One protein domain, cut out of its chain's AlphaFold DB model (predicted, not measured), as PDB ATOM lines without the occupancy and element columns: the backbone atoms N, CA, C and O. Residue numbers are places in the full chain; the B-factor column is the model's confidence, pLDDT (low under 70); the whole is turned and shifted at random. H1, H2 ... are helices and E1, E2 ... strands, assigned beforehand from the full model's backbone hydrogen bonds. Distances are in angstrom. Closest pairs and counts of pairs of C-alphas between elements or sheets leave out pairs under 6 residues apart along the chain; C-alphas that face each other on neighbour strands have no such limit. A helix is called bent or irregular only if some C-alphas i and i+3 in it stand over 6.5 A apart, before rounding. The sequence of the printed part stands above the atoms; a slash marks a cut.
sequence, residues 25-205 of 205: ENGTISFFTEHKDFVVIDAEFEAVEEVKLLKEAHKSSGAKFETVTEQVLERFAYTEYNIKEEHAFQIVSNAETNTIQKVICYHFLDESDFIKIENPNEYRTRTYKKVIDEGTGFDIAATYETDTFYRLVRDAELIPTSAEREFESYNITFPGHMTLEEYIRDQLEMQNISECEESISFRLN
ATOM      1  N   GLU A  25     121.105 182.003 127.768       96.69
ATOM      2  CA  GLU A  25     122.182 182.931 128.077       96.69
ATOM      3  C   GLU A  25     123.450 182.149 128.416       96.69
ATOM      4  O   GLU A  25     123.392 180.966 128.754       96.69
ATOM      5  N   ASN A  26     124.604 182.805 128.288       96.94
ATOM      6  CA  ASN A  26     125.899 182.216 128.605       96.94
ATOM      7  C   ASN A  26     126.517 182.933 129.803       96.94
ATOM      8  O   ASN A  26     126.471 184.156 129.905       96.94
ATOM      9  N   GLY A  27     127.151 182.169 130.676       96.00
ATOM     10  CA  GLY A  27     127.882 182.683 131.819       96.00
ATOM     11  C   GLY A  27     129.049 181.782 132.179       96.00
ATOM     12  O   GLY A  27     129.246 180.720 131.588       96.00
ATOM     13  N   THR A  28     129.824 182.224 133.156       96.00
ATOM     14  CA  THR A  28     130.963 181.493 133.693       96.00
ATOM     15  C   THR A  28     130.792 181.372 135.198       96.00
ATOM     16  O   THR A  28     130.544 182.365 135.888       96.00
ATOM     17  N   ILE A  29     130.942 180.156 135.708       95.06
ATOM     18  CA  ILE A  29     131.089 179.905 137.142       95.06
ATOM     19  C   ILE A  29     132.542 179.567 137.428       95.06
ATOM     20  O   ILE A  29     133.183 178.896 136.619       95.06
ATOM     21  N   SER A  30     133.053 180.018 138.566       94.25
ATOM     22  CA  SER A  30     134.416 179.728 138.993       94.25
ATOM     23  C   SER A  30     134.416 179.236 140.435       94.25
ATOM     24  O   SER A  30     133.856 179.905 141.302       94.25
ATOM     25  N   PHE A  31     135.054 178.096 140.681       92.94
ATOM     26  CA  PHE A  31     135.220 177.511 142.012       92.94
ATOM     27  C   PHE A  31     136.634 177.768 142.500       92.94
ATOM     28  O   PHE A  31     137.587 177.509 141.765       92.94
ATOM     29  N   PHE A  32     136.782 178.261 143.727       92.69
ATOM     30  CA  PHE A  32     138.104 178.395 144.334       92.69
ATOM     31  C   PHE A  32     138.719 177.014 144.563       92.69
ATOM     32  O   PHE A  32     138.059 176.118 145.084       92.69
ATOM     33  N   THR A  33     139.986 176.849 144.191       92.44
ATOM     34  CA  THR A  33     140.742 175.604 144.407       92.44
ATOM     35  C   THR A  33     141.593 175.661 145.676       92.44
ATOM     36  O   THR A  33     142.048 174.622 146.162       92.44
ATOM     37  N   GLU A  34     141.756 176.854 146.254       91.62
ATOM     38  CA  GLU A  34     142.604 177.133 147.413       91.62
ATOM     39  C   GLU A  34     141.853 177.843 148.544       91.62
ATOM     40  O   GLU A  34     140.923 178.626 148.318       91.62
ATOM     41  N   HIS A  35     142.298 177.582 149.776       92.62
ATOM     42  CA  HIS A  35     141.728 178.175 150.978       92.62
ATOM     43  C   HIS A  35     142.003 179.686 151.017       92.62
ATOM     44  O   HIS A  35     143.079 180.158 150.654       92.62
ATOM     45  N   LYS A  36     141.027 180.474 151.483       90.69
ATOM     46  CA  LYS A  36     141.110 181.949 151.461       90.69
ATOM     47  C   LYS A  36     142.214 182.551 152.318       90.69
ATOM     48  O   LYS A  36     142.728 183.600 151.958       90.69
ATOM     49  N   ASP A  37     142.550 181.900 153.422       92.88
ATOM     50  CA  ASP A  37     143.473 182.441 154.419       92.88
ATOM     51  C   ASP A  37     144.777 181.642 154.523       92.88
ATOM     52  O   ASP A  37     145.710 182.107 155.167       92.88
ATOM     53  N   PHE A  38     144.880 180.465 153.892       94.81
ATOM     54  CA  PHE A  38     145.987 179.531 154.120       94.81
ATOM     55  C   PHE A  38     146.378 178.786 152.846       94.81
ATOM     56  O   PHE A  38     145.532 178.480 152.010       94.81
ATOM     57  N   VAL A  39     147.659 178.452 152.737       93.69
ATOM     58  CA  VAL A  39     148.206 177.554 151.717       93.69
ATOM     59  C   VAL A  39     148.927 176.422 152.429       93.69
ATOM     60  O   VAL A  39     149.693 176.662 153.366       93.69
ATOM     61  N   VAL A  40     148.673 175.195 151.976       94.94
ATOM     62  CA  VAL A  40     149.441 174.021 152.392       94.94
ATOM     63  C   VAL A  40     150.683 173.944 151.517       94.94
ATOM     64  O   VAL A  40     150.586 173.826 150.298       94.94
ATOM     65  N   ILE A  41     151.848 174.029 152.143       95.69
ATOM     66  CA  ILE A  41     153.115 173.670 151.526       95.69
ATOM     67  C   ILE A  41     153.387 172.221 151.907       95.69
ATOM     68  O   ILE A  41     153.598 171.930 153.081       95.69
ATOM     69  N   ASP A  42     153.371 171.323 150.925       97.38
ATOM     70  CA  ASP A  42     153.601 169.899 151.164       97.38
ATOM     71  C   ASP A  42     155.034 169.615 151.640       97.38
ATOM     72  O   ASP A  42     155.976 170.381 151.394       97.38
ATOM     73  N   ALA A  43     155.193 168.470 152.308       98.00
ATOM     74  CA  ALA A  43     156.492 167.956 152.708       98.00
ATOM     75  C   ALA A  43     157.376 167.672 151.480       98.00
ATOM     76  O   ALA A  43     156.956 167.048 150.502       98.00
ATOM     77  N   GLU A  44     158.637 168.092 151.546       98.38
ATOM     78  CA  GLU A  44     159.629 167.856 150.501       98.38
ATOM     79  C   GLU A  44     160.564 166.717 150.900       98.38
ATOM     80  O   GLU A  44     161.128 166.696 151.999       98.38
ATOM     81  N   PHE A  45     160.787 165.798 149.962       98.25
ATOM     82  CA  PHE A  45     161.690 164.668 150.128       98.25
ATOM     83  C   PHE A  45     162.788 164.689 149.078       98.25
ATOM     84  O   PHE A  45     162.574 165.087 147.932       98.25
ATOM     85  N   GLU A  46     163.944 164.153 149.444       98.12
ATOM     86  CA  GLU A  46     164.994 163.814 148.495       98.12
ATOM     87  C   GLU A  46     165.210 162.303 148.450       98.12
ATOM     88  O   GLU A  46     165.134 161.601 149.465       98.12
ATOM     89  N   ALA A  47     165.489 161.808 147.247       97.81
ATOM     90  CA  ALA A  47     165.920 160.439 147.043       97.81
ATOM     91  C   ALA A  47     167.397 160.320 147.431       97.81
ATOM     92  O   ALA A  47     168.252 161.025 146.892       97.81
ATOM     93  N   VAL A  48     167.694 159.410 148.353       98.06
ATOM     94  CA  VAL A  48     169.056 159.086 148.768       98.06
ATOM     95  C   VAL A  48     169.373 157.670 148.311       98.06
ATOM     96  O   VAL A  48     168.635 156.730 148.607       98.06
ATOM     97  N   GLU A  49     170.473 157.527 147.579       97.75
ATOM     98  CA  GLU A  49     170.982 156.231 147.143       97.75
ATOM     99  C   GLU A  49     171.894 155.620 148.216       97.75
ATOM    100  O   GLU A  49     172.820 156.264 148.712       97.75
ATOM    101  N   GLU A  50     171.655 154.355 148.555       96.50
ATOM    102  CA  GLU A  50     172.497 153.549 149.438       96.50
ATOM    103  C   GLU A  50     173.009 152.318 148.680       96.50
ATOM    104  O   GLU A  50     172.284 151.680 147.917       96.50
ATOM    105  N   VAL A  51     174.269 151.947 148.910       97.44
ATOM    106  CA  VAL A  51     174.811 150.680 148.410       97.44
ATOM    107  C   VAL A  51     174.404 149.559 149.359       97.44
ATOM    108  O   VAL A  51     174.884 149.469 150.490       97.44
ATOM    109  N   LYS A  52     173.552 148.661 148.877       95.94
ATOM    110  CA  LYS A  52     173.055 147.504 149.614       95.94
ATOM    111  C   LYS A  52     173.854 146.257 149.268       95.94
ATOM    112  O   LYS A  52     174.010 145.890 148.105       95.94
ATOM    113  N   LEU A  53     174.325 145.556 150.293       97.69
ATOM    114  CA  LEU A  53     174.954 144.249 150.147       97.69
ATOM    115  C   LEU A  53     173.891 143.183 149.855       97.69
ATOM    116  O   LEU A  53     172.944 143.024 150.618       97.69
ATOM    117  N   LEU A  54     174.067 142.416 148.780       98.00
ATOM    118  CA  LEU A  54     173.215 141.263 148.460       98.00
ATOM    119  C   LEU A  54     173.831 139.953 148.937       98.00
ATOM    120  O   LEU A  54     173.134 139.051 149.415       98.00
ATOM    121  N   LYS A  55     175.150 139.836 148.783       98.38
ATOM    122  CA  LYS A  55     175.903 138.630 149.109       98.38
ATOM    123  C   LYS A  55     177.351 138.978 149.396       98.38
ATOM    124  O   LYS A  55     177.983 139.681 148.609       98.38
ATOM    125  N   GLU A  56     177.873 138.451 150.494       98.50
ATOM    126  CA  GLU A  56     179.273 138.624 150.869       98.50
ATOM    127  C   GLU A  56     180.232 137.896 149.915       98.50
ATOM    128  O   GLU A  56     179.884 136.925 149.227       98.50
ATOM    129  N   ALA A  57     181.468 138.391 149.878       98.19
ATOM    130  CA  ALA A  57     182.557 137.739 149.170       98.19
ATOM    131  C   ALA A  57     182.814 136.348 149.773       98.19
ATOM    132  O   ALA A  57     182.687 136.161 150.977       98.19
ATOM    133  N   HIS A  58     183.146 135.367 148.941       98.25
ATOM    134  CA  HIS A  58     183.289 133.964 149.354       98.25
ATOM    135  C   HIS A  58     184.224 133.206 148.415       98.25
ATOM    136  O   HIS A  58     184.562 133.706 147.342       98.25
ATOM    137  N   LYS A  59     184.614 131.976 148.766       98.38
ATOM    138  CA  LYS A  59     185.338 131.111 147.831       98.38
ATOM    139  C   LYS A  59     184.390 130.378 146.885       98.38
ATOM    140  O   LYS A  59     183.242 130.084 147.218       98.38
ATOM    141  N   SER A  60     184.885 130.049 145.696       97.31
ATOM    142  CA  SER A  60     184.079 129.489 144.608       97.31
ATOM    143  C   SER A  60     183.495 128.095 144.841       97.31
ATOM    144  O   SER A  60     182.593 127.696 144.103       97.31
ATOM    145  N   SER A  61     183.954 127.360 145.856       97.19
ATOM    146  CA  SER A  61     183.480 126.009 146.155       97.19
ATOM    147  C   SER A  61     183.147 125.814 147.631       97.19
ATOM    148  O   SER A  61     183.961 126.083 148.508       97.19
ATOM    149  N   GLY A  62     181.961 125.272 147.911       96.25
ATOM    150  CA  GLY A  62     181.580 124.819 149.254       96.25
ATOM    151  C   GLY A  62     181.245 125.919 150.263       96.25
ATOM    152  O   GLY A  62     181.032 125.591 151.428       96.25
ATOM    153  N   ALA A  63     181.167 127.186 149.843       97.62
ATOM    154  CA  ALA A  63     180.749 128.272 150.721       97.62
ATOM    155  C   ALA A  63     179.310 128.063 151.223       97.62
ATOM    156  O   ALA A  63     178.416 127.699 150.447       97.62
ATOM    157  N   LYS A  64     179.070 128.323 152.511       98.19
ATOM    158  CA  LYS A  64     177.734 128.282 153.121       98.19
ATOM    159  C   LYS A  64     177.316 129.673 153.556       98.19
ATOM    160  O   LYS A  64     178.131 130.468 154.024       98.19
ATOM    161  N   PHE A  65     176.020 129.930 153.440       98.31
ATOM    162  CA  PHE A  65     175.435 131.230 153.731       98.31
ATOM    163  C   PHE A  65     174.273 131.094 154.698       98.31
ATOM    164  O   PHE A  65     173.480 130.154 154.592       98.31
ATOM    165  N   GLU A  66     174.129 132.088 155.560       98.38
ATOM    166  CA  GLU A  66     172.877 132.376 156.245       98.38
ATOM    167  C   GLU A  66     172.142 133.527 155.542       98.38
ATOM    168  O   GLU A  66     172.747 134.353 154.850       98.38
ATOM    169  N   THR A  67     170.816 133.558 155.674       98.25
ATOM    170  CA  THR A  67     170.023 134.725 155.271       98.25
ATOM    171  C   THR A  67     169.903 135.627 156.483       98.25
ATOM    172  O   THR A  67     169.298 135.229 157.476       98.25
ATOM    173  N   VAL A  68     170.454 136.829 156.389       98.38
ATOM    174  CA  VAL A  68     170.232 137.876 157.384       98.38
ATOM    175  C   VAL A  68     169.093 138.749 156.891       98.38
ATOM    176  O   VAL A  68     169.055 139.102 155.712       98.38
ATOM    177  N   THR A  69     168.173 139.070 157.792       97.50
ATOM    178  CA  THR A  69     167.007 139.910 157.533       97.50
ATOM    179  C   THR A  69     167.048 141.099 158.479       97.50
ATOM    180  O   THR A  69     167.195 140.912 159.684       97.50
ATOM    181  N   GLU A  70     166.878 142.305 157.948       97.12
ATOM    182  CA  GLU A  70     166.854 143.534 158.739       97.12
ATOM    183  C   GLU A  70     165.755 144.490 158.263       97.12
ATOM    184  O   GLU A  70     165.322 144.434 157.109       97.12
ATOM    185  N   GLN A  71     165.286 145.341 159.177       97.69
ATOM    186  CA  GLN A  71     164.410 146.462 158.848       97.69
ATOM    187  C   GLN A  71     165.273 147.654 158.465       97.69
ATOM    188  O   GLN A  71     166.199 148.011 159.195       97.69
ATOM    189  N   VAL A  72     164.937 148.285 157.350       96.62
ATOM    190  CA  VAL A  72     165.557 149.530 156.914       96.62
ATOM    191  C   VAL A  72     164.502 150.587 156.684       96.62
ATOM    192  O   VAL A  72     163.373 150.280 156.304       96.62
ATOM    193  N   LEU A  73     164.883 151.831 156.954       96.62
ATOM    194  CA  LEU A  73     164.029 152.985 156.739       96.62
ATOM    195  C   LEU A  73     163.852 153.198 155.232       96.62
ATOM    196  O   LEU A  73     164.832 153.330 154.502       96.62
ATOM    197  N   GLU A  74     162.607 153.208 154.778       97.06
ATOM    198  CA  GLU A  74     162.238 153.478 153.387       97.06
ATOM    199  C   GLU A  74     161.842 154.940 153.200       97.06
ATOM    200  O   GLU A  74     162.254 155.580 152.229       97.06
ATOM    201  N   ARG A  75     161.101 155.486 154.168       97.94
ATOM    202  CA  ARG A  75     160.659 156.877 154.165       97.94
ATOM    203  C   ARG A  75     160.571 157.427 155.584       97.94
ATOM    204  O   ARG A  75     160.130 156.739 156.505       97.94
ATOM    205  N   PHE A  76     161.019 158.668 155.751       98.19
ATOM    206  CA  PHE A  76     160.906 159.400 157.012       98.19
ATOM    207  C   PHE A  76     159.454 159.775 157.323       98.19
ATOM    208  O   PHE A  76     158.680 160.070 156.418       98.19
ATOM    209  N   ALA A  77     159.132 159.807 158.615       98.31
ATOM    210  CA  ALA A  77     157.900 160.368 159.145       98.31
ATOM    211  C   ALA A  77     157.744 161.829 158.713       98.31
ATOM    212  O   ALA A  77     158.743 162.547 158.613       98.31
ATOM    213  N   TYR A  78     156.507 162.252 158.481       98.56
ATOM    214  CA  TYR A  78     156.186 163.592 158.004       98.56
ATOM    215  C   TYR A  78     154.747 163.980 158.349       98.56
ATOM    216  O   TYR A  78     153.914 163.131 158.672       98.56
ATOM    217  N   THR A  79     154.463 165.271 158.261       98.50
ATOM    218  CA  THR A  79     153.141 165.851 158.475       98.50
ATOM    219  C   THR A  79     152.423 166.051 157.140       98.50
ATOM    220  O   THR A  79     153.033 166.449 156.152       98.50
ATOM    221  N   GLU A  80     151.107 165.861 157.129       98.06
ATOM    222  CA  GLU A  80     150.207 166.383 156.097       98.06
ATOM    223  C   GLU A  80     149.123 167.255 156.743       98.06
ATOM    224  O   GLU A  80     148.712 167.020 157.885       98.06
ATOM    225  N   TYR A  81     148.642 168.256 156.005       97.56
ATOM    226  CA  TYR A  81     147.508 169.080 156.413       97.56
ATOM    227  C   TYR A  81     146.371 168.917 155.419       97.56
ATOM    228  O   TYR A  81     146.544 169.135 154.221       97.56
ATOM    229  N   ASN A  82     145.190 168.594 155.934       97.19
ATOM    230  CA  ASN A  82     143.958 168.672 155.175       97.19
ATOM    231  C   ASN A  82     143.127 169.859 155.683       97.19
ATOM    232  O   ASN A  82     142.716 169.896 156.843       97.19
ATOM    233  N   ILE A  83     142.916 170.832 154.792       96.25
ATOM    234  CA  ILE A  83     142.194 172.085 155.060       96.25
ATOM    235  C   ILE A  83     140.952 172.257 154.173       96.25
ATOM    236  O   ILE A  83     140.375 173.345 154.118       96.25
ATOM    237  N   LYS A  84     140.575 171.222 153.412       95.00
ATOM    238  CA  LYS A  84     139.425 171.275 152.507       95.00
ATOM    239  C   LYS A  84     138.863 169.893 152.196       95.00
ATOM    240  O   LYS A  84     139.605 168.934 152.006       95.00
ATOM    241  N   GLU A  85     137.556 169.812 152.033       94.12
ATOM    242  CA  GLU A  85     136.871 168.609 151.575       94.12
ATOM    243  C   GLU A  85     136.522 168.747 150.092       94.12
ATOM    244  O   GLU A  85     136.009 169.775 149.653       94.12
ATOM    245  N   GLU A  86     136.855 167.732 149.293       93.69
ATOM    246  CA  GLU A  86     136.547 167.703 147.863       93.69
ATOM    247  C   GLU A  86     135.158 167.099 147.632       93.69
ATOM    248  O   GLU A  86     134.886 165.963 148.027       93.69
ATOM    249  N   HIS A  87     134.311 167.823 146.904       93.00
ATOM    250  CA  HIS A  87     133.002 167.346 146.481       93.00
ATOM    251  C   HIS A  87     132.922 167.342 144.960       93.00
ATOM    252  O   HIS A  87     133.129 168.353 144.288       93.00
ATOM    253  N   ALA A  88     132.587 166.183 144.403       93.81
ATOM    254  CA  ALA A  88     132.402 166.006 142.974       93.81
ATOM    255  C   ALA A  88     130.919 165.848 142.643       93.81
ATOM    256  O   ALA A  88     130.241 164.987 143.204       93.81
ATOM    257  N   PHE A  89     130.436 166.621 141.675       93.75
ATOM    258  CA  PHE A  89     129.027 166.630 141.293       93.75
ATOM    259  C   PHE A  89     128.842 166.882 139.800       93.75
ATOM    260  O   PHE A  89     129.804 167.124 139.068       93.75
ATOM    261  N   GLN A  90     127.614 166.729 139.314       96.00
ATOM    262  CA  GLN A  90     127.291 166.871 137.898       96.00
ATOM    263  C   GLN A  90     126.404 168.089 137.689       96.00
ATOM    264  O   GLN A  90     125.340 168.179 138.283       96.00
ATOM    265  N   ILE A  91     126.793 169.005 136.811       95.50
ATOM    266  CA  ILE A  91     125.933 170.125 136.421       95.50
ATOM    267  C   ILE A  91     125.522 169.992 134.969       95.50
ATOM    268  O   ILE A  91     126.292 169.508 134.135       95.50
ATOM    269  N   VAL A  92     124.327 170.472 134.642       97.62
ATOM    270  CA  VAL A  92     123.949 170.702 133.250       97.62
ATOM    271  C   VAL A  92     124.679 171.964 132.771       97.62
ATOM    272  O   VAL A  92     124.218 173.084 132.981       97.62
ATOM    273  N   SER A  93     125.852 171.791 132.158       96.88
ATOM    274  CA  SER A  93     126.683 172.899 131.667       96.88
ATOM    275  C   SER A  93     126.113 173.558 130.415       96.88
ATOM    276  O   SER A  93     126.429 174.705 130.123       96.88
ATOM    277  N   ASN A  94     125.238 172.873 129.676       97.75
ATOM    278  CA  ASN A  94     124.516 173.487 128.572       97.75
ATOM    279  C   ASN A  94     123.062 173.001 128.537       97.75
ATOM    280  O   ASN A  94     122.789 171.872 128.125       97.75
ATOM    281  N   ALA A  95     122.139 173.872 128.950       95.94
ATOM    282  CA  ALA A  95     120.703 173.599 129.008       95.94
ATOM    283  C   ALA A  95     120.040 173.477 127.624       95.94
ATOM    284  O   ALA A  95     119.000 172.835 127.504       95.94
ATOM    285  N   GLU A  96     120.631 174.048 126.567       95.75
ATOM    286  CA  GLU A  96     120.121 173.915 125.193       95.75
ATOM    287  C   GLU A  96     120.337 172.491 124.660       95.75
ATOM    288  O   GLU A  96     119.467 171.898 124.023       95.75
ATOM    289  N   THR A  97     121.503 171.918 124.955       96.81
ATOM    290  CA  THR A  97     121.930 170.602 124.458       96.81
ATOM    291  C   THR A  97     121.807 169.483 125.493       96.81
ATOM    292  O   THR A  97     122.057 168.326 125.163       96.81
ATOM    293  N   ASN A  98     121.408 169.805 126.728       95.88
ATOM    294  CA  ASN A  98     121.454 168.914 127.893       95.88
ATOM    295  C   ASN A  98     122.845 168.292 128.117       95.88
ATOM    296  O   ASN A  98     122.966 167.119 128.479       95.88
ATOM    297  N   THR A  99     123.907 169.065 127.882       97.75
ATOM    298  CA  THR A  99     125.272 168.603 128.167       97.75
ATOM    299  C   THR A  99     125.506 168.627 129.671       97.75
ATOM    300  O   THR A  99     125.256 169.641 130.321       97.75
ATOM    301  N   ILE A 100     126.000 167.512 130.209       97.25
ATOM    302  CA  ILE A 100     126.352 167.357 131.621       97.25
ATOM    303  C   ILE A 100     127.871 167.376 131.757       97.25
ATOM    304  O   ILE A 100     128.580 166.714 130.996       97.25
ATOM    305  N   GLN A 101     128.364 168.100 132.753       96.81
ATOM    306  CA  GLN A 101     129.776 168.167 133.096       96.81
ATOM    307  C   GLN A 101     129.984 167.788 134.561       96.81
ATOM    308  O   GLN A 101     129.218 168.196 135.431       96.81
ATOM    309  N   LYS A 102     131.039 167.008 134.827       96.25
ATOM    310  CA  LYS A 102     131.524 166.776 136.188       96.25
ATOM    311  C   LYS A 102     132.288 168.016 136.649       96.25
ATOM    312  O   LYS A 102     133.196 168.457 135.947       96.25
ATOM    313  N   VAL A 103     131.924 168.525 137.813       94.44
ATOM    314  CA  VAL A 103     132.539 169.679 138.463       94.44
ATOM    315  C   VAL A 103     133.026 169.263 139.840       94.44
ATOM    316  O   VAL A 103     132.436 168.386 140.478       94.44
ATOM    317  N   ILE A 104     134.134 169.863 140.255       93.19
ATOM    318  CA  ILE A 104     134.710 169.690 141.581       93.19
ATOM    319  C   ILE A 104     134.588 171.024 142.313       93.19
ATOM    320  O   ILE A 104     134.921 172.073 141.764       93.19
ATOM    321  N   CYS A 105     134.099 170.974 143.543       92.56
ATOM    322  CA  CYS A 105     134.123 172.086 144.477       92.56
ATOM    323  C   CYS A 105     134.820 171.666 145.766       92.56
ATOM    324  O   CYS A 105     134.968 170.475 146.052       92.56
ATOM    325  N   TYR A 106     135.254 172.663 146.527       92.81
ATOM    326  CA  TYR A 106     135.954 172.452 147.781       92.81
ATOM    327  C   TYR A 106     135.203 173.150 148.907       92.81
ATOM    328  O   TYR A 106     134.953 174.355 148.831       92.81
ATOM    329  N   HIS A 107     134.870 172.397 149.950       92.75
ATOM    330  CA  HIS A 107     134.442 172.960 151.220       92.75
ATOM    331  C   HIS A 107     135.693 173.249 152.050       92.75
ATOM    332  O   HIS A 107     136.411 172.335 152.453       92.75
ATOM    333  N   PHE A 108     136.014 174.525 152.233       92.94
ATOM    334  CA  PHE A 108     137.201 174.948 152.970       92.94
ATOM    335  C   PHE A 108     136.913 174.934 154.470       92.94
ATOM    336  O   PHE A 108     135.966 175.575 154.914       92.94
ATOM    337  N   LEU A 109     137.732 174.204 155.226       93.62
ATOM    338  CA  LEU A 109     137.582 174.072 156.673       93.62
ATOM    339  C   LEU A 109     138.005 175.366 157.372       93.62
ATOM    340  O   LEU A 109     138.896 176.061 156.892       93.62
ATOM    341  N   ASP A 110     137.425 175.666 158.531       94.00
ATOM    342  CA  ASP A 110     137.962 176.709 159.404       94.00
ATOM    343  C   ASP A 110     139.256 176.232 160.089       94.00
ATOM    344  O   ASP A 110     139.500 175.035 160.243       94.00
ATOM    345  N   GLU A 111     140.094 177.170 160.550       94.44
ATOM    346  CA  GLU A 111     141.394 176.855 161.178       94.44
ATOM    347  C   GLU A 111     141.260 175.901 162.381       94.44
ATOM    348  O   GLU A 111     142.131 175.066 162.620       94.44
ATOM    349  N   SER A 112     140.151 175.987 163.127       95.94
ATOM    350  CA  SER A 112     139.849 175.079 164.241       95.94
ATOM    351  C   SER A 112     139.646 173.627 163.822       95.94
ATOM    352  O   SER A 112     139.819 172.733 164.652       95.94
ATOM    353  N   ASP A 113     139.274 173.411 162.565       97.00
ATOM    354  CA  ASP A 113     138.875 172.124 162.005       97.00
ATOM    355  C   ASP A 113     139.935 171.560 161.052       97.00
ATOM    356  O   ASP A 113     139.758 170.478 160.493       97.00
ATOM    357  N   PHE A 114     141.074 172.245 160.904       97.19
ATOM    358  CA  PHE A 114     142.213 171.735 160.152       97.19
ATOM    359  C   PHE A 114     142.665 170.379 160.687       97.19
ATOM    360  O   PHE A 114     142.969 170.197 161.870       97.19
ATOM    361  N   ILE A 115     142.771 169.419 159.774       97.75
ATOM    362  CA  ILE A 115     143.163 168.059 160.105       97.75
ATOM    363  C   ILE A 115     144.666 167.939 159.879       97.75
ATOM    364  O   ILE A 115     145.143 167.958 158.743       97.75
ATOM    365  N   LYS A 116     145.418 167.789 160.973       97.62
ATOM    366  CA  LYS A 116     146.841 167.440 160.938       97.62
ATOM    367  C   LYS A 116     147.001 165.921 160.966       97.62
ATOM    368  O   LYS A 116     146.567 165.272 161.920       97.62
ATOM    369  N   ILE A 117     147.643 165.367 159.946       98.31
ATOM    370  CA  ILE A 117     147.912 163.933 159.818       98.31
ATOM    371  C   ILE A 117     149.405 163.705 160.057       98.31
ATOM    372  O   ILE A 117     150.247 164.297 159.390       98.31
ATOM    373  N   GLU A 118     149.730 162.853 161.028       98.00
ATOM    374  CA  GLU A 118     151.106 162.463 161.353       98.00
ATOM    375  C   GLU A 118     151.398 161.104 160.712       98.00
ATOM    376  O   GLU A 118     150.910 160.066 161.176       98.00
ATOM    377  N   ASN A 119     152.191 161.102 159.643       98.06
ATOM    378  CA  ASN A 119     152.602 159.886 158.958       98.06
ATOM    379  C   ASN A 119     153.869 159.333 159.628       98.06
ATOM    380  O   ASN A 119     154.880 160.035 159.699       98.06
ATOM    381  N   PRO A 120     153.855 158.093 160.153       98.38
ATOM    382  CA  PRO A 120     155.021 157.518 160.809       98.38
ATOM    383  C   PRO A 120     156.113 157.140 159.799       98.38
ATOM    384  O   PRO A 120     155.884 157.075 158.596       98.38
ATOM    385  N   ASN A 121     157.307 156.824 160.307       98.31
ATOM    386  CA  ASN A 121     158.375 156.247 159.491       98.31
ATOM    387  C   ASN A 121     157.888 154.959 158.809       98.31
ATOM    388  O   ASN A 121     157.350 154.067 159.474       98.31
ATOM    389  N   GLU A 122     158.175 154.821 157.518       98.12
ATOM    390  CA  GLU A 122     157.934 153.590 156.773       98.12
ATOM    391  C   GLU A 122     159.213 152.757 156.736       98.12
ATOM    392  O   GLU A 122     160.301 153.249 156.416       98.12
ATOM    393  N   TYR A 123     159.077 151.478 157.065       97.75
ATOM    394  CA  TYR A 123     160.175 150.524 157.056       97.75
ATOM    395  C   TYR A 123     159.863 149.386 156.101       97.75
ATOM    396  O   TYR A 123     158.735 148.894 156.044       97.75
ATOM    397  N   ARG A 124     160.908 148.894 155.442       97.12
ATOM    398  CA  ARG A 124     160.848 147.649 154.687       97.12
ATOM    399  C   ARG A 124     161.878 146.662 155.174       97.12
ATOM    400  O   ARG A 124     162.922 146.990 155.733       97.12
ATOM    401  N   THR A 125     161.573 145.410 154.890       97.44
ATOM    402  CA  THR A 125     162.470 144.306 155.178       97.44
ATOM    403  C   THR A 125     163.441 144.133 154.022       97.44
ATOM    404  O   THR A 125     163.012 143.990 152.876       97.44
ATOM    405  N   ARG A 126     164.742 144.068 154.311       96.06
ATOM    406  CA  ARG A 126     165.746 143.638 153.334       96.06
ATOM    407  C   ARG A 126     166.500 142.413 153.818       96.06
ATOM    408  O   ARG A 126     166.622 142.172 155.017       96.06
ATOM    409  N   THR A 127     166.993 141.632 152.863       97.38
ATOM    410  CA  THR A 127     167.743 140.407 153.140       97.38
ATOM    411  C   THR A 127     169.044 140.365 152.369       97.38
ATOM    412  O   THR A 127     169.062 140.742 151.197       97.38
ATOM    413  N   TYR A 128     170.083 139.805 152.979       98.25
ATOM    414  CA  TYR A 128     171.341 139.516 152.299       98.25
ATOM    415  C   TYR A 128     171.906 138.154 152.711       98.25
ATOM    416  O   TYR A 128     171.504 137.552 153.712       98.25
ATOM    417  N   LYS A 129     172.814 137.630 151.886       98.50
ATOM    418  CA  LYS A 129     173.500 136.357 152.113       98.50
ATOM    419  C   LYS A 129     174.842 136.605 152.791       98.50
ATOM    420  O   LYS A 129     175.797 137.033 152.141       98.50
ATOM    421  N   LYS A 130     174.897 136.295 154.081       98.25
ATOM    422  CA  LYS A 130     176.100 136.389 154.906       98.25
ATOM    423  C   LYS A 130     176.843 135.060 154.906       98.25
ATOM    424  O   LYS A 130     176.211 134.007 155.009       98.25
ATOM    425  N   VAL A 131     178.160 135.090 154.758       98.31
ATOM    426  CA  VAL A 131     178.998 133.890 154.756       98.31
ATOM    427  C   VAL A 131     179.159 133.385 156.185       98.31
ATOM    428  O   VAL A 131     179.550 134.122 157.084       98.31
ATOM    429  N   ILE A 132     178.869 132.101 156.383       98.38
ATOM    430  CA  ILE A 132     179.113 131.392 157.653       98.38
ATOM    431  C   ILE A 132     180.214 130.332 157.520       98.38
ATOM    432  O   ILE A 132     180.739 129.851 158.517       98.38
ATOM    433  N   ASP A 133     180.553 129.967 156.284       97.88
ATOM    434  CA  ASP A 133     181.649 129.071 155.922       97.88
ATOM    435  C   ASP A 133     182.189 129.554 154.573       97.88
ATOM    436  O   ASP A 133     181.448 129.562 153.586       97.88
ATOM    437  N   GLU A 134     183.444 130.009 154.532       95.69
ATOM    438  CA  GLU A 134     184.030 130.617 153.332       95.69
ATOM    439  C   GLU A 134     184.204 129.625 152.177       95.69
ATOM    440  O   GLU A 134     184.241 130.048 151.019       95.69
ATOM    441  N   GLY A 135     184.284 128.322 152.467       96.81
ATOM    442  CA  GLY A 135     184.588 127.293 151.480       96.81
ATOM    443  C   GLY A 135     186.060 127.284 151.040       96.81
ATOM    444  O   GLY A 135     186.971 127.659 151.773       96.81
ATOM    445  N   THR A 136     186.315 126.805 149.823       97.69
ATOM    446  CA  THR A 136     187.650 126.687 149.214       97.69
ATOM    447  C   THR A 136     187.628 127.121 147.747       97.69
ATOM    448  O   THR A 136     186.565 127.263 147.144       97.69
ATOM    449  N   GLY A 137     188.805 127.329 147.151       97.06
ATOM    450  CA  GLY A 137     188.944 127.744 145.753       97.06
ATOM    451  C   GLY A 137     189.383 129.200 145.607       97.06
ATOM    452  O   GLY A 137     190.095 129.729 146.460       97.06
ATOM    453  N   PHE A 138     188.993 129.830 144.498       98.00
ATOM    454  CA  PHE A 138     189.318 131.230 144.207       98.00
ATOM    455  C   PHE A 138     188.271 132.183 144.795       98.00
ATOM    456  O   PHE A 138     187.143 131.771 145.065       98.00
ATOM    457  N   ASP A 139     188.652 133.444 144.994       98.31
ATOM    458  CA  ASP A 139     187.783 134.482 145.555       98.31
ATOM    459  C   ASP A 139     186.691 134.921 144.574       98.31
ATOM    460  O   ASP A 139     186.953 135.232 143.412       98.31
ATOM    461  N   ILE A 140     185.461 134.978 145.074       98.00
ATOM    462  CA  ILE A 140     184.303 135.597 144.437       98.00
ATOM    463  C   ILE A 140     184.007 136.882 145.204       98.00
ATOM    464  O   ILE A 140     183.814 136.854 146.419       98.00
ATOM    465  N   ALA A 141     183.968 138.009 144.492       98.50
ATOM    466  CA  ALA A 141     183.675 139.309 145.083       98.50
ATOM    467  C   ALA A 141     182.246 139.379 145.647       98.50
ATOM    468  O   ALA A 141     181.336 138.690 145.181       98.50
ATOM    469  N   ALA A 142     182.056 140.250 146.638       98.31
ATOM    470  CA  ALA A 142     180.732 140.583 147.139       98.31
ATOM    471  C   ALA A 142     179.885 141.218 146.027       98.31
ATOM    472  O   ALA A 142     180.403 141.935 145.167       98.31
ATOM    473  N   THR A 143     178.579 140.968 146.059       98.31
ATOM    474  CA  THR A 143     177.623 141.573 145.128       98.31
ATOM    475  C   THR A 143     176.774 142.598 145.853       98.31
ATOM    476  O   THR A 143     176.281 142.328 146.952       98.31
ATOM    477  N   TYR A 144     176.562 143.733 145.199       98.19
ATOM    478  CA  TYR A 144     175.808 144.862 145.721       98.19
ATOM    479  C   TYR A 144     174.737 145.294 144.725       98.19
ATOM    480  O   TYR A 144     174.848 145.013 143.529       98.19
ATOM    481  N   GLU A 145     173.744 146.015 145.221       97.62
ATOM    482  CA  GLU A 145     172.801 146.786 144.417       97.62
ATOM    483  C   GLU A 145     172.680 148.202 144.979       97.62
ATOM    484  O   GLU A 145     172.974 148.437 146.152       97.62
ATOM    485  N   THR A 146     172.275 149.145 144.135       97.31
ATOM    486  CA  THR A 146     171.875 150.471 144.603       97.31
ATOM    487  C   THR A 146     170.424 150.400 145.027       97.31
ATOM    488  O   THR A 146     169.582 149.866 144.305       97.31
ATOM    489  N   ASP A 147     170.153 150.942 146.200       95.69
ATOM    490  CA  ASP A 147     168.827 151.036 146.766       95.69
ATOM    491  C   ASP A 147     168.486 152.507 147.017       95.69
ATOM    492  O   ASP A 147     169.384 153.327 147.214       95.69
ATOM    493  N   THR A 148     167.203 152.854 147.001       95.88
ATOM    494  CA  THR A 148     166.748 154.237 147.205       95.88
ATOM    495  C   THR A 148     165.861 154.314 148.438       95.88
ATOM    496  O   THR A 148     165.013 153.448 148.662       95.88
ATOM    497  N   PHE A 149     166.042 155.363 149.235       97.12
ATOM    498  CA  PHE A 149     165.115 155.739 150.298       97.12
ATOM    499  C   PHE A 149     164.822 157.241 150.242       97.12
ATOM    500  O   PHE A 149     165.572 158.006 149.631       97.12
ATOM    501  N   TYR A 150     163.726 157.662 150.870       97.75
ATOM    502  CA  TYR A 150     163.271 159.050 150.852       97.75
ATOM    503  C   TYR A 150     163.532 159.721 152.194       97.75
ATOM    504  O   TYR A 150     162.930 159.369 153.214       97.75
ATOM    505  N   ARG A 151     164.432 160.707 152.190       97.81
ATOM    506  CA  ARG A 151     164.735 161.531 153.361       97.81
ATOM    507  C   ARG A 151     163.882 162.791 153.338       97.81
ATOM    508  O   ARG A 151     163.810 163.456 152.309       97.81
ATOM    509  N   LEU A 152     163.276 163.119 154.476       98.38
ATOM    510  CA  LEU A 152     162.560 164.379 154.646       98.38
ATOM    511  C   LEU A 152     163.557 165.546 154.624       98.38
ATOM    512  O   LEU A 152     164.511 165.564 155.405       98.38
ATOM    513  N   VAL A 153     163.325 166.503 153.729       98.19
ATOM    514  CA  VAL A 153     164.106 167.741 153.593       98.19
ATOM    515  C   VAL A 153     163.402 168.884 154.313       98.19
ATOM    516  O   VAL A 153     164.034 169.616 155.077       98.19
ATOM    517  N   ARG A 154     162.092 169.014 154.087       98.12
ATOM    518  CA  ARG A 154     161.221 170.004 154.724       98.12
ATOM    519  C   ARG A 154     159.895 169.340 155.058       98.12
ATOM    520  O   ARG A 154     159.365 168.617 154.221       98.12
ATOM    521  N   ASP A 155     159.392 169.562 156.266       98.38
ATOM    522  CA  ASP A 155     158.061 169.078 156.636       98.38
ATOM    523  C   ASP A 155     156.967 169.945 155.995       98.38
ATOM    524  O   ASP A 155     157.257 171.025 155.474       98.38
ATOM    525  N   ALA A 156     155.720 169.476 156.016       97.88
ATOM    526  CA  ALA A 156     154.609 170.284 155.545       97.88
ATOM    527  C   ALA A 156     154.402 171.511 156.446       97.88
ATOM    528  O   ALA A 156     154.556 171.450 157.671       97.88
ATOM    529  N   GLU A 157     154.004 172.629 155.845       97.00
ATOM    530  CA  GLU A 157     153.778 173.896 156.536       97.00
ATOM    531  C   GLU A 157     152.460 174.532 156.087       97.00
ATOM    532  O   GLU A 157     152.117 174.532 154.906       97.00
ATOM    533  N   LEU A 158     151.732 175.118 157.039       95.19
ATOM    534  CA  LEU A 158     150.612 176.008 156.758       95.19
ATOM    535  C   LEU A 158     151.113 177.444 156.804       95.19
ATOM    536  O   LEU A 158     151.539 177.923 157.859       95.19
ATOM    537  N   ILE A 159     151.039 178.138 155.675       94.50
ATOM    538  CA  ILE A 159     151.393 179.555 155.602       94.50
ATOM    539  C   ILE A 159     150.133 180.390 155.361       94.50
ATOM    540  O   ILE A 159     149.288 179.986 154.558       94.50
ATOM    541  N   PRO A 160     149.977 181.550 156.025       93.00
ATOM    542  CA  PRO A 160     148.905 182.476 155.693       93.00
ATOM    543  C   PRO A 160     148.999 182.874 154.220       93.00
ATOM    544  O   PRO A 160     150.078 183.247 153.749       93.00
ATOM    545  N   THR A 161     147.887 182.804 153.490       85.00
ATOM    546  CA  THR A 161     147.894 183.210 152.087       85.00
ATOM    547  C   THR A 161     148.070 184.723 151.998       85.00
ATOM    548  O   THR A 161     147.406 185.496 152.690       85.00
ATOM    549  N   SER A 162     148.971 185.165 151.126       72.38
ATOM    550  CA  SER A 162     149.094 186.575 150.736       72.38
ATOM    551  C   SER A 162     148.789 186.788 149.252       72.38
ATOM    552  O   SER A 162     149.027 187.879 148.733       72.38
ATOM    553  N   ALA A 163     148.364 185.733 148.558       64.88
ATOM    554  CA  ALA A 163     148.297 185.666 147.107       64.88
ATOM    555  C   ALA A 163     146.855 185.699 146.581       64.88
ATOM    556  O   ALA A 163     145.880 185.555 147.319       64.88
ATOM    557  N   GLU A 164     146.745 185.937 145.277       81.75
ATOM    558  CA  GLU A 164     145.503 185.799 144.524       81.75
ATOM    559  C   GLU A 164     145.082 184.325 144.510       81.75
ATOM    560  O   GLU A 164     145.913 183.456 144.265       81.75
ATOM    561  N   ARG A 165     143.807 184.046 144.803       83.38
ATOM    562  CA  ARG A 165     143.292 182.674 144.847       83.38
ATOM    563  C   ARG A 165     143.201 182.080 143.452       83.38
ATOM    564  O   ARG A 165     142.648 182.712 142.548       83.38
ATOM    565  N   GLU A 166     143.621 180.831 143.326       89.19
ATOM    566  CA  GLU A 166     143.347 180.045 142.133       89.19
ATOM    567  C   GLU A 166     141.879 179.599 142.070       89.19
ATOM    568  O   GLU A 166     141.191 179.412 143.084       89.19
ATOM    569  N   PHE A 167     141.377 179.473 140.842       92.31
ATOM    570  CA  PHE A 167     140.021 179.027 140.575       92.31
ATOM    571  C   PHE A 167     139.940 178.218 139.283       92.31
ATOM    572  O   PHE A 167     140.633 178.493 138.302       92.31
ATOM    573  N   GLU A 168     139.019 177.261 139.257       93.62
ATOM    574  CA  GLU A 168     138.657 176.518 138.054       93.62
ATOM    575  C   GLU A 168     137.338 177.061 137.505       93.62
ATOM    576  O   GLU A 168     136.389 177.276 138.258       93.62
ATOM    577  N   SER A 169     137.286 177.334 136.197       94.75
ATOM    578  CA  SER A 169     136.129 177.972 135.558       94.75
ATOM    579  C   SER A 169     135.403 177.046 134.597       94.75
ATOM    580  O   SER A 169     136.024 176.346 133.798       94.75
ATOM    581  N   TYR A 170     134.076 177.139 134.604       94.88
ATOM    582  CA  TYR A 170     133.185 176.370 133.748       94.88
ATOM    583  C   TYR A 170     132.244 177.306 132.996       94.88
ATOM    584  O   TYR A 170     131.601 178.173 133.589       94.88
ATOM    585  N   ASN A 171     132.163 177.119 131.679       96.62
ATOM    586  CA  ASN A 171     131.215 177.843 130.839       96.62
ATOM    587  C   ASN A 171     129.844 177.179 130.937       96.62
ATOM    588  O   ASN A 171     129.731 175.970 130.730       96.62
ATOM    589  N   ILE A 172     128.821 177.983 131.206       97.62
ATOM    590  CA  ILE A 172     127.450 177.539 131.426       97.62
ATOM    591  C   ILE A 172     126.525 178.215 130.423       97.62
ATOM    592  O   ILE A 172     126.518 179.438 130.310       97.62
ATOM    593  N   THR A 173     125.703 177.423 129.742       97.62
ATOM    594  CA  THR A 173     124.548 177.908 128.984       97.62
ATOM    595  C   THR A 173     123.281 177.583 129.773       97.62
ATOM    596  O   THR A 173     122.978 176.407 129.983       97.62
ATOM    597  N   PHE A 174     122.542 178.604 130.208       97.00
ATOM    598  CA  PHE A 174     121.385 178.484 131.107       97.00
ATOM    599  C   PHE A 174     120.130 179.160 130.520       97.00
ATOM    600  O   PHE A 174     120.244 179.955 129.582       97.00
ATOM    601  N   PRO A 175     118.912 178.840 131.000       96.81
ATOM    602  CA  PRO A 175     117.688 179.461 130.498       96.81
ATOM    603  C   PRO A 175     117.635 180.968 130.789       96.81
ATOM    604  O   PRO A 175     117.744 181.383 131.934       96.81
ATOM    605  N   GLY A 176     117.350 181.798 129.784       95.56
ATOM    606  CA  GLY A 176     117.342 183.265 129.921       95.56
ATOM    607  C   GLY A 176     116.162 183.853 130.709       95.56
ATOM    608  O   GLY A 176     115.939 185.056 130.678       95.56
ATOM    609  N   HIS A 177     115.352 183.017 131.364       94.75
ATOM    610  CA  HIS A 177     114.288 183.464 132.274       94.75
ATOM    611  C   HIS A 177     114.694 183.375 133.752       94.75
ATOM    612  O   HIS A 177     113.883 183.715 134.611       94.75
ATOM    613  N   MET A 178     115.914 182.918 134.035       95.50
ATOM    614  CA  MET A 178     116.513 182.871 135.366       95.50
ATOM    615  C   MET A 178     117.942 183.405 135.306       95.50
ATOM    616  O   MET A 178     118.546 183.467 134.237       95.50
ATOM    617  N   THR A 179     118.485 183.804 136.448       96.44
ATOM    618  CA  THR A 179     119.888 184.218 136.549       96.44
ATOM    619  C   THR A 179     120.824 183.007 136.600       96.44
ATOM    620  O   THR A 179     120.416 181.903 136.963       96.44
ATOM    621  N   LEU A 180     122.109 183.211 136.279       94.94
ATOM    622  CA  LEU A 180     123.131 182.169 136.433       94.94
ATOM    623  C   LEU A 180     123.208 181.658 137.882       94.94
ATOM    624  O   LEU A 180     123.365 180.463 138.098       94.94
ATOM    625  N   GLU A 181     123.089 182.551 138.866       94.38
ATOM    626  CA  GLU A 181     123.140 182.197 140.288       94.38
ATOM    627  C   GLU A 181     121.964 181.299 140.691       94.38
ATOM    628  O   GLU A 181     122.182 180.241 141.275       94.38
ATOM    629  N   GLU A 182     120.733 181.675 140.321       95.62
ATOM    630  CA  GLU A 182     119.540 180.848 140.557       95.62
ATOM    631  C   GLU A 182     119.670 179.485 139.876       95.62
ATOM    632  O   GLU A 182     119.385 178.460 140.487       95.62
ATOM    633  N   TYR A 183     120.163 179.456 138.631       96.00
ATOM    634  CA  TYR A 183     120.338 178.209 137.893       96.00
ATOM    635  C   TYR A 183     121.290 177.259 138.612       96.00
ATOM    636  O   TYR A 183     121.002 176.074 138.747       96.00
ATOM    637  N   ILE A 184     122.419 177.769 139.095       94.75
ATOM    638  CA  ILE A 184     123.423 176.950 139.771       94.75
ATOM    639  C   ILE A 184     122.946 176.520 141.155       94.75
ATOM    640  O   ILE A 184     123.133 175.355 141.500       94.75
ATOM    641  N   ARG A 185     122.274 177.401 141.906       93.38
ATOM    642  CA  ARG A 185     121.652 177.053 143.190       93.38
ATOM    643  C   ARG A 185     120.673 175.891 143.037       93.38
ATOM    644  O   ARG A 185     120.823 174.891 143.731       93.38
ATOM    645  N   ASP A 186     119.771 175.954 142.057       94.88
ATOM    646  CA  ASP A 186     118.823 174.866 141.782       94.88
ATOM    647  C   ASP A 186     119.554 173.539 141.480       94.88
ATOM    648  O   ASP A 186     119.156 172.473 141.954       94.88
ATOM    649  N   GLN A 187     120.654 173.578 140.712       94.06
ATOM    650  CA  GLN A 187     121.458 172.384 140.398       94.06
ATOM    651  C   GLN A 187     122.163 171.794 141.632       94.06
ATOM    652  O   GLN A 187     122.290 170.567 141.729       94.06
ATOM    653  N   LEU A 188     122.625 172.641 142.555       92.00
ATOM    654  CA  LEU A 188     123.273 172.230 143.805       92.00
ATOM    655  C   LEU A 188     122.262 171.657 144.803       92.00
ATOM    656  O   LEU A 188     122.509 170.600 145.389       92.00
ATOM    657  N   GLU A 189     121.098 172.296 144.947       92.44
ATOM    658  CA  GLU A 189     120.007 171.827 145.807       92.44
ATOM    659  C   GLU A 189     119.495 170.450 145.367       92.44
ATOM    660  O   GLU A 189     119.322 169.559 146.200       92.44
ATOM    661  N   MET A 190     119.342 170.224 144.054       92.88
ATOM    662  CA  MET A 190     118.943 168.918 143.510       92.88
ATOM    663  C   MET A 190     119.910 167.782 143.867       92.88
ATOM    664  O   MET A 190     119.508 166.617 143.870       92.88
ATOM    665  N   GLN A 191     121.170 168.106 144.160       92.12
ATOM    666  CA  GLN A 191     122.206 167.138 144.521       92.12
ATOM    667  C   GLN A 191     122.544 167.143 146.014       92.12
ATOM    668  O   GLN A 191     123.346 166.316 146.440       92.12
ATOM    669  N   ASN A 192     121.903 168.010 146.807       91.25
ATOM    670  CA  ASN A 192     122.159 168.186 148.236       91.25
ATOM    671  C   ASN A 192     123.625 168.572 148.537       91.25
ATOM    672  O   ASN A 192     124.256 167.970 149.402       91.25
ATOM    673  N   ILE A 193     124.162 169.555 147.797       87.12
ATOM    674  CA  ILE A 193     125.557 170.037 147.909       87.12
ATOM    675  C   ILE A 193     125.570 171.555 148.142       87.12
ATOM    676  O   ILE A 193     126.125 172.331 147.366       87.12
ATOM    677  N   SER A 194     124.906 172.001 149.210       84.94
ATOM    678  CA  SER A 194     124.854 173.425 149.579       84.94
ATOM    679  C   SER A 194     126.191 173.956 150.107       84.94
ATOM    680  O   SER A 194     126.458 175.147 150.024       84.94
ATOM    681  N   GLU A 195     127.061 173.079 150.611       83.50
ATOM    682  CA  GLU A 195     128.378 173.430 151.176       83.50
ATOM    683  C   GLU A 195     129.311 174.091 150.151       83.50
ATOM    684  O   GLU A 195     130.229 174.825 150.512       83.50
ATOM    685  N   CYS A 196     129.054 173.874 148.860       83.44
ATOM    686  CA  CYS A 196     129.850 174.452 147.790       83.44
ATOM    687  C   CYS A 196     129.447 175.878 147.412       83.44
ATOM    688  O   CYS A 196     130.205 176.518 146.685       83.44
ATOM    689  N   GLU A 197     128.328 176.413 147.911       83.00
ATOM    690  CA  GLU A 197     127.894 177.779 147.586       83.00
ATOM    691  C   GLU A 197     128.929 178.838 147.993       83.00
ATOM    692  O   GLU A 197     129.184 179.779 147.242       83.00
ATOM    693  N   GLU A 198     129.599 178.648 149.131       79.94
ATOM    694  CA  GLU A 198     130.610 179.581 149.647       79.94
ATOM    695  C   GLU A 198     131.900 179.598 148.809       79.94
ATOM    696  O   GLU A 198     132.683 180.550 148.857       79.94
ATOM    697  N   SER A 199     132.113 178.552 148.003       79.44
ATOM    698  CA  SER A 199     133.298 178.377 147.156       79.44
ATOM    699  C   SER A 199     133.136 178.940 145.736       79.44
ATOM    700  O   SER A 199     134.086 178.884 144.949       79.44
ATOM    701  N   ILE A 200     131.959 179.483 145.394       82.88
ATOM    702  CA  ILE A 200     131.608 179.881 144.025       82.88
ATOM    703  C   ILE A 200     131.737 181.391 143.826       82.88
ATOM    704  O   ILE A 200     131.352 182.209 144.662       82.88
ATOM    705  N   SER A 201     132.223 181.776 142.648       80.75
ATOM    706  CA  SER A 201     132.065 183.120 142.103       80.75
ATOM    707  C   SER A 201     131.407 183.076 140.722       80.75
ATOM    708  O   SER A 201     131.634 182.158 139.932       80.75
ATOM    709  N   PHE A 202     130.574 184.079 140.436       81.56
ATOM    710  CA  PHE A 202     129.765 184.156 139.218       81.56
ATOM    711  C   PHE A 202     130.236 185.305 138.323       81.56
ATOM    712  O   PHE A 202     130.476 186.417 138.805       81.56
ATOM    713  N   ARG A 203     130.336 185.064 137.011       74.31
ATOM    714  CA  ARG A 203     130.591 186.104 136.001       74.31
ATOM    715  C   ARG A 203     129.685 185.907 134.786       74.31
ATOM    716  O   ARG A 203     129.624 184.819 134.222       74.31
ATOM    717  N   LEU A 204     128.995 186.967 134.372       67.38
ATOM    718  CA  LEU A 204     128.268 186.998 133.099       67.38
ATOM    719  C   LEU A 204     129.233 187.389 131.971       67.38
ATOM    720  O   LEU A 204     130.106 188.235 132.188       67.38
ATOM    721  N   ASN A 205     129.076 186.756 130.807       65.19
ATOM    722  CA  ASN A 205     129.894 186.999 129.613       65.19
ATOM    723  C   ASN A 205     129.255 188.038 128.685       65.19
ATOM    724  O   ASN A 205     128.008 188.059 128.586       65.19
TER     725      ASN A 205
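What this domain is: This is residues 25 to 205 of the 205 residues of an uncharacterized protein of Saprospiraceae bacterium (UniProt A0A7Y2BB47). A long, thin arm of two two-stranded ribbons lying side by side runs out from a small head and is set at an angle to it. One ribbon pairs the path E2, E3, E4 with E13, E12, E11, and the other pairs E5 and E6 with E10 and E9; in the head, the hairpin E7 and E8 and the small sheet E14, E1, E15 have two short helices, H1 and H2, packed on them. The printed part has 181 residues with 15 named strands and two named helices, in the order E1 to E14, H1, H2, E15, and is mostly strand. The three-stranded sheet and the six two-stranded ones are antiparallel. The whole is extended, with a radius of gyration of the C-alphas of 28.6 A, and spans 94 by 38 by 26 A, its length made by the arm.

How they stand to each other: E1, residues 25 to 32, is the inner strand of a strongly twisted sheet, between the edge strands E14, residues 167 to 175, and E15, residues 200 to 204. N 29 and O 170 are 3.0 A apart, and N 30 and O 201 are 2.9 A apart, both within hydrogen-bond range. E2, residues 38 to 41, runs on into E3, residues 44 to 55, at 22 degrees, and E3 runs on into E4, residues 58 to 61, at 39 degrees. Their antiparallel neighbours are E13, residues 157 to 160, E12, residues 143 to 154, and E11, residues 136 to 140, with N 39 to O 159 at 2.9 A, N 48 to O 149 at 2.8 A and N 60 to O 138 at 2.9 A. E5, residues 64 to 75, pairs with E10, residues 122 to 133, where N 68 and O 128 are 3.0 A apart. E6, residues 78 to 82, pairs with E9, residues 115 to 119, where N 80 and O 117 are 2.9 A apart. Between the ribbons, the closest C-alphas of E3 and E10 are those of Lys 55 and Lys 129, 4.5 A apart, and those of E5 and E12 are Arg 75 and Tyr 150, 4.7 A apart. E7, residues 84 to 94, bends by 52 degrees at residue 90 and forms a hairpin with E8, residues 99 to 108, with N 89 to O 103 at 2.9 A. The closest C-alphas of E7 and E14 are those of Asn 94 and Thr 173, 4.4 A apart. H1, residues 180 to 189, is on the three-stranded sheet, while H2, residues 194 to 199, only grazes it. The closest C-alphas of H2 and E8 are those of Cys 196 and Cys 105, 5.9 A apart. E14, H1, H2 and E15 make a split strand-helix-strand unit, two strands running the same way with E1 between them, and its crossover is right-handed. In H1 every O i to N i+4 pair is within hydrogen-bond range; in H2 0 of 2 are, beside 2 of 3 O i to N i+3 pairs.

Where its parts are: E1 begins at C-alpha 25, (122.182, 182.931, 128.077), and is 23.2 A long. In the arm, E3 measures 33.5 A, E5 33.3 A, E10 34.1 A and E12 34.2 A. E11 begins at C-alpha 136, (187.650, 126.687, 149.214). In the head, E7 measures 28.3 A, E8 28.2 A, E14 24.5 A and H1 14.3 A. H2 is irregular, but only just: C-alphas 195 and 198 are 6.7 A apart. E15 ends at C-alpha 204, (128.268, 186.998, 133.099).

The domain as a whole: The two C-alphas farthest apart are those of Thr 136 and His 177, at 94.3 A, while the first and last printed C-alphas are 8.9 A apart. The printed part has no cut, and no link is long; E8 to E9 and E13 to E14 are short, and the other links are tight. The mean pLDDT of the printed part is 94.5, and residue 163 and residues 204 to 205 are under 70.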